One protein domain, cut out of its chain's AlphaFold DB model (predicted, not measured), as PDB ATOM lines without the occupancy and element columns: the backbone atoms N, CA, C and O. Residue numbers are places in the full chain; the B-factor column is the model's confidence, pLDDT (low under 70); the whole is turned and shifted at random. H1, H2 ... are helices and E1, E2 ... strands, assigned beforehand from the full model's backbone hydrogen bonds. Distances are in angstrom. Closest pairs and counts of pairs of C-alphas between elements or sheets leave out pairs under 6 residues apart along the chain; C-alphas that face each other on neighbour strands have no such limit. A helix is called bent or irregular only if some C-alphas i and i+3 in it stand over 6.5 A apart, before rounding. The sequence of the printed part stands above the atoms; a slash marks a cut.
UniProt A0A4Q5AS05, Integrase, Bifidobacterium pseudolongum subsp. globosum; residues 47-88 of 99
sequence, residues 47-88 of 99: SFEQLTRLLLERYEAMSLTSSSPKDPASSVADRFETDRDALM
ATOM      1  N   SER A  47      12.069  20.026  44.562       97.69
ATOM      2  CA  SER A  47      11.187  19.857  45.716       97.69
ATOM      3  C   SER A  47       9.826  20.521  45.510       97.69
ATOM      4  O   SER A  47       9.658  21.415  44.674       97.69
ATOM      5  N   PHE A  48       8.840  20.114  46.316       96.75
ATOM      6  CA  PHE A  48       7.524  20.758  46.334       96.75
ATOM      7  C   PHE A  48       7.594  22.221  46.776       96.75
ATOM      8  O   PHE A  48       6.848  23.049  46.258       96.75
ATOM      9  N   GLU A  49       8.505  22.560  47.687       97.75
ATOM     10  CA  GLU A  49       8.719  23.942  48.119       97.75
ATOM     11  C   GLU A  49       9.237  24.799  46.959       97.75
ATOM     12  O   GLU A  49       8.697  25.869  46.681       97.75
ATOM     13  N   GLN A  50      10.236  24.301  46.222       97.56
ATOM     14  CA  GLN A  50      10.766  25.004  45.058       97.56
ATOM     15  C   GLN A  50       9.703  25.152  43.967       97.56
ATOM     16  O   GLN A  50       9.566  26.232  43.398       97.56
ATOM     17  N   LEU A  51       8.922  24.099  43.709       96.44
ATOM     18  CA  LEU A  51       7.810  24.164  42.765       96.44
ATOM     19  C   LEU A  51       6.780  25.219  43.184       96.44
ATOM     20  O   LEU A  51       6.321  25.986  42.343       96.44
ATOM     21  N   THR A  52       6.442  25.274  44.474       96.25
ATOM     22  CA  THR A  52       5.487  26.246  45.022       96.25
ATOM     23  C   THR A  52       5.979  27.672  44.805       96.25
ATOM     24  O   THR A  52       5.239  28.479  44.248       96.25
ATOM     25  N   ARG A  53       7.239  27.968  45.153       96.88
ATOM     26  CA  ARG A  53       7.836  29.296  44.924       96.88
ATOM     27  C   ARG A  53       7.811  29.689  43.447       96.88
ATOM     28  O   ARG A  53       7.293  30.745  43.112       96.88
ATOM     29  N   LEU A  54       8.263  28.798  42.560       96.69
ATOM     30  CA  LEU A  54       8.280  29.058  41.116       96.69
ATOM     31  C   LEU A  54       6.884  29.351  40.549       96.69
ATOM     32  O   LEU A  54       6.737  30.202  39.674       96.69
ATOM     33  N   LEU A  55       5.857  28.624  40.996       95.94
ATOM     34  CA  LEU A  55       4.489  28.847  40.529       95.94
ATOM     35  C   LEU A  55       3.899  30.150  41.076       95.94
ATOM     36  O   LEU A  55       3.187  30.824  40.333       95.94
ATOM     37  N   LEU A  56       4.207  30.512  42.325       95.75
ATOM     38  CA  LEU A  56       3.782  31.778  42.926       95.75
ATOM     39  C   LEU A  56       4.411  32.975  42.208       95.75
ATOM     40  O   LEU A  56       3.677  33.844  41.755       95.75
ATOM     41  N   GLU A  57       5.726  32.966  41.990       95.69
ATOM     42  CA  GLU A  57       6.433  34.041  41.274       95.69
ATOM     43  C   GLU A  57       5.873  34.249  39.855       95.69
ATOM     44  O   GLU A  57       5.620  35.372  39.416       95.69
ATOM     45  N   ARG A  58       5.618  33.150  39.128       95.81
ATOM     46  CA  ARG A  58       4.993  33.211  37.795       95.81
ATOM     47  C   ARG A  58       3.569  33.758  37.858       95.81
ATOM     48  O   ARG A  58       3.171  34.509  36.970       95.81
ATOM     49  N   TYR A  59       2.797  33.361  38.870       95.81
ATOM     50  CA  TYR A  59       1.433  33.844  39.055       95.81
ATOM     51  C   TYR A  59       1.409  35.337  39.375       95.81
ATOM     52  O   TYR A  59       0.632  36.054  38.753       95.81
ATOM     53  N   GLU A  60       2.275  35.814  40.268       95.31
ATOM     54  CA  GLU A  60       2.399  37.235  40.601       95.31
ATOM     55  C   GLU A  60       2.682  38.059  39.339       95.31
ATOM     56  O   GLU A  60       1.900  38.950  39.003       95.31
ATOM     57  N   ALA A  61       3.697  37.683  38.555       95.25
ATOM     58  CA  ALA A  61       4.014  38.357  37.294       95.25
ATOM     59  C   ALA A  61       2.845  38.336  36.286       95.25
ATOM     60  O   ALA A  61       2.540  39.340  35.638       95.25
ATOM     61  N   MET A  62       2.156  37.199  36.161       95.56
ATOM     62  CA  MET A  62       0.993  37.055  35.282       95.56
ATOM     63  C   MET A  62      -0.206  37.885  35.769       95.56
ATOM     64  O   MET A  62      -0.937  38.443  34.949       95.56
ATOM     65  N   SER A  63      -0.424  37.980  37.081       94.81
ATOM     66  CA  SER A  63      -1.570  38.674  37.678       94.81
ATOM     67  C   SER A  63      -1.547  40.183  37.426       94.81
ATOM     68  O   SER A  63      -2.609  40.781  37.265       94.81
ATOM     69  N   LEU A  64      -0.350  40.767  37.296       95.31
ATOM     70  CA  LEU A  64      -0.133  42.182  36.976       95.31
ATOM     71  C   LEU A  64      -0.521  42.544  35.534       95.31
ATOM     72  O   LEU A  64      -0.774  43.704  35.233       95.31
ATOM     73  N   THR A  65      -0.534  41.567  34.625       93.75
ATOM     74  CA  THR A  65      -0.750  41.800  33.183       93.75
ATOM     75  C   THR A  65      -2.040  41.182  32.658       93.75
ATOM     76  O   THR A  65      -2.558  41.606  31.626       93.75
ATOM     77  N   SER A  66      -2.583  40.185  33.355       93.06
ATOM     78  CA  SER A  66      -3.834  39.537  32.973       93.06
ATOM     79  C   SER A  66      -5.018  40.425  33.330       93.06
ATOM     80  O   SER A  66      -5.220  40.734  34.502       93.06
ATOM     81  N   SER A  67      -5.828  40.789  32.338       92.56
ATOM     82  CA  SER A  67      -7.078  41.519  32.555       92.56
ATOM     83  C   SER A  67      -8.067  40.714  33.399       92.56
ATOM     84  O   SER A  67      -8.191  39.493  33.246       92.56
ATOM     85  N   SER A  68      -8.831  41.392  34.254       86.62
ATOM     86  CA  SER A  68      -9.908  40.740  34.992       86.62
ATOM     87  C   SER A  68     -11.075  40.370  34.065       86.62
ATOM     88  O   SER A  68     -11.575  41.223  33.333       86.62
ATOM     89  N   PRO A  69     -11.628  39.144  34.150       82.44
ATOM     90  CA  PRO A  69     -12.810  38.765  33.369       82.44
ATOM     91  C   PRO A  69     -14.047  39.635  33.636       82.44
ATOM     92  O   PRO A  69     -14.920  39.744  32.782       82.44
ATOM     93  N   LYS A  70     -14.142  40.224  34.836       82.50
ATOM     94  CA  LYS A  70     -15.268  41.079  35.249       82.50
ATOM     95  C   LYS A  70     -15.044  42.562  34.945       82.50
ATOM     96  O   LYS A  70     -15.996  43.330  35.013       82.50
ATOM     97  N   ASP A  71     -13.803  42.965  34.698       89.12
ATOM     98  CA  ASP A  71     -13.432  44.325  34.307       89.12
ATOM     99  C   ASP A  71     -12.140  44.268  33.483       89.12
ATOM    100  O   ASP A  71     -11.047  44.248  34.048       89.12
ATOM    101  N   PRO A  72     -12.248  44.212  32.148       91.38
ATOM    102  CA  PRO A  72     -11.078  44.086  31.291       91.38
ATOM    103  C   PRO A  72     -10.100  45.268  31.368       91.38
ATOM    104  O   PRO A  72      -8.976  45.135  30.882       91.38
ATOM    105  N   ALA A  73     -10.516  46.408  31.939       92.88
ATOM    106  CA  ALA A  73      -9.683  47.599  32.081       92.88
ATOM    107  C   ALA A  73      -8.704  47.522  33.266       92.88
ATOM    108  O   ALA A  73      -7.732  48.274  33.281       92.88
ATOM    109  N   SER A  74      -8.933  46.625  34.229       94.38
ATOM    110  CA  SER A  74      -8.048  46.399  35.378       94.38
ATOM    111  C   SER A  74      -7.359  45.036  35.298       94.38
ATOM    112  O   SER A  74      -7.886  44.072  34.726       94.38
ATOM    113  N   SER A  75      -6.159  44.941  35.875       95.88
ATOM    114  CA  SER A  75      -5.485  43.654  36.027       95.88
ATOM    115  C   SER A  75      -6.121  42.822  37.149       95.88
ATOM    116  O   SER A  75      -6.861  43.323  38.003       95.88
ATOM    117  N   VAL A  76      -5.836  41.519  37.167       93.81
ATOM    118  CA  VAL A  76      -6.217  40.643  38.284       93.81
ATOM    119  C   VAL A  76      -5.603  41.142  39.595       93.81
ATOM    120  O   VAL A  76      -6.290  41.121  40.614       93.81
ATOM    121  N   ALA A  77      -4.357  41.626  39.568       95.12
ATOM    122  CA  ALA A  77      -3.686  42.184  40.739       95.12
ATOM    123  C   ALA A  77      -4.379  43.452  41.269       95.12
ATOM    124  O   ALA A  77      -4.654  43.532  42.462       95.12
ATOM    125  N   ASP A  78      -4.748  44.398  40.397       94.75
ATOM    126  CA  ASP A  78      -5.424  45.640  40.814       94.75
ATOM    127  C   ASP A  78      -6.763  45.353  41.500       94.75
ATOM    128  O   ASP A  78      -7.117  45.947  42.524       94.75
ATOM    129  N   ARG A  79      -7.519  44.397  40.949       93.56
ATOM    130  CA  ARG A  79      -8.778  43.970  41.562       93.56
ATOM    131  C   ARG A  79      -8.560  43.259  42.883       93.56
ATOM    132  O   ARG A  79      -9.351  43.471  43.792       93.56
ATOM    133  N   PHE A  80      -7.512  42.445  42.996       92.81
ATOM    134  CA  PHE A  80      -7.184  41.793  44.257       92.81
ATOM    135  C   PHE A  80      -6.854  42.817  45.347       92.81
ATOM    136  O   PHE A  80      -7.371  42.696  46.451       92.81
ATOM    137  N   GLU A  81      -6.077  43.858  45.043       93.88
ATOM    138  CA  GLU A  81      -5.800  44.936  46.002       93.88
ATOM    139  C   GLU A  81      -7.071  45.702  46.396       93.88
ATOM    140  O   GLU A  81      -7.274  45.991  47.571       93.88
ATOM    141  N   THR A  82      -7.990  45.925  45.454       92.38
ATOM    142  CA  THR A  82      -9.308  46.501  45.776       92.38
ATOM    143  C   THR A  82     -10.122  45.582  46.695       92.38
ATOM    144  O   THR A  82     -10.736  46.039  47.657       92.38
ATOM    145  N   ASP A  83     -10.130  44.274  46.420       91.56
ATOM    146  CA  ASP A  83     -10.839  43.291  47.241       91.56
ATOM    147  C   ASP A  83     -10.226  43.204  48.648       91.56
ATOM    148  O   ASP A  83     -10.961  43.021  49.621       91.56
ATOM    149  N   ARG A  84      -8.901  43.382  48.780       93.38
ATOM    150  CA  ARG A  84      -8.182  43.370  50.064       93.38
ATOM    151  C   ARG A  84      -8.687  44.422  51.041       93.38
ATOM    152  O   ARG A  84      -8.795  44.110  52.227       93.38
ATOM    153  N   ASP A  85      -9.049  45.605  50.559       92.62
ATOM    154  CA  ASP A  85      -9.605  46.675  51.397       92.62
ATOM    155  C   ASP A  85     -10.980  46.311  51.987       92.62
ATOM    156  O   ASP A  85     -11.382  46.841  53.023       92.62
ATOM    157  N   ALA A  86     -11.695  45.374  51.357       91.38
ATOM    158  CA  ALA A  86     -12.991  44.878  51.813       91.38
ATOM    159  C   ALA A  86     -12.899  43.590  52.657       91.38
ATOM    160  O   ALA A  86     -13.928  43.096  53.134       91.38
ATOM    161  N   LEU A  87     -11.702  43.017  52.846       90.94
ATOM    162  CA  LEU A  87     -11.540  41.770  53.594       90.94
ATOM    163  C   LEU A  87     -11.746  41.976  55.099       90.94
ATOM    164  O   LEU A  87     -11.252  42.917  55.715       90.94
ATOM    165  N   MET A  88     -12.441  41.022  55.717       91.50
ATOM    166  CA  MET A  88     -12.520  40.928  57.173       91.50
ATOM    167  C   MET A  88     -11.223  40.341  57.753       91.50
ATOM    168  O   MET A  88     -10.581  39.513  57.099       91.50
TER     169      MET A  88
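Overview. This is residues 47 to 88 of the 99 residues of the protein "Integrase" of Bifidobacterium pseudolongum subsp. globosum (UniProt A0A4Q5AS05). Two helices, H1 and H2, make an L: they meet near their ends, where the last residues of H1 come near the first of H2, and the corner holds the loop of residues 64 to 70 and the short strand E1. The far parts of both arms stick out with nothing beside them, residues 47 to 58 on the H1 arm and residues 81 to 88 on the H2 arm. The printed part has 42 residues, with two named helices and one named strand in the order H1, E1, H2, and the class is mostly helix. The whole is loose, with a radius of gyration of the C-alphas of 12.6 A, and flat, spanning 36 by 26 by 12 A.

Arrangement. The longest helix is H1, residues 48 to 63. With residues 60 to 63 alone it touches H2, residues 76 to 85. The two touch only at their ends, and only just, with 3 pairs of C-alphas within 8 A. The closest C-alphas of the two helices are those of Ser 63 and Val 76, 5.1 A apart. Their lines stand at 85 degrees, about perpendicular, and their centres are 18.6 A apart. The strand E1, residues 71 to 75, pairs with no named strand. E1 and H2 meet only through their link, which is tight, with 0 residues between them. H1 and E1 have 1 pair of C-alphas within 8 A, those of Ser 63 and Ser 75 at 6.5 A, and their centres are 22.1 A apart. In H1 and H2 every O i to N i+4 pair is within hydrogen-bond range.

Along the chain. H1 has 16 residues, Phe 48 to Ser 63, and measures 21.9 A from first to last C-alpha. It begins at C-alpha 48 at (7.524, 20.758, 46.334) and ends at C-alpha 63 at (-1.570, 38.674, 37.678). E1 has 5 residues, Asp 71 to Ser 75, and measures 8.2 A. H2 has 10 residues, Val 76 to Asp 85, and measures 14.8 A, ending at C-alpha 85 at (-9.605, 46.675, 51.397). Neither helix is bent.

Size, cuts and confidence. The two C-alphas farthest apart in the domain are those of Ser 47 and Ala 73, at 37.3 A. The first and last printed C-alphas, those of Ser 47 and Met 88, are 33.7 A apart. The printed part has no cut. The link from H1 to E1, with 7 residues, is short but not tight, and no link is long. The mean pLDDT of the printed part is 93.7, and no printed residue is under 70.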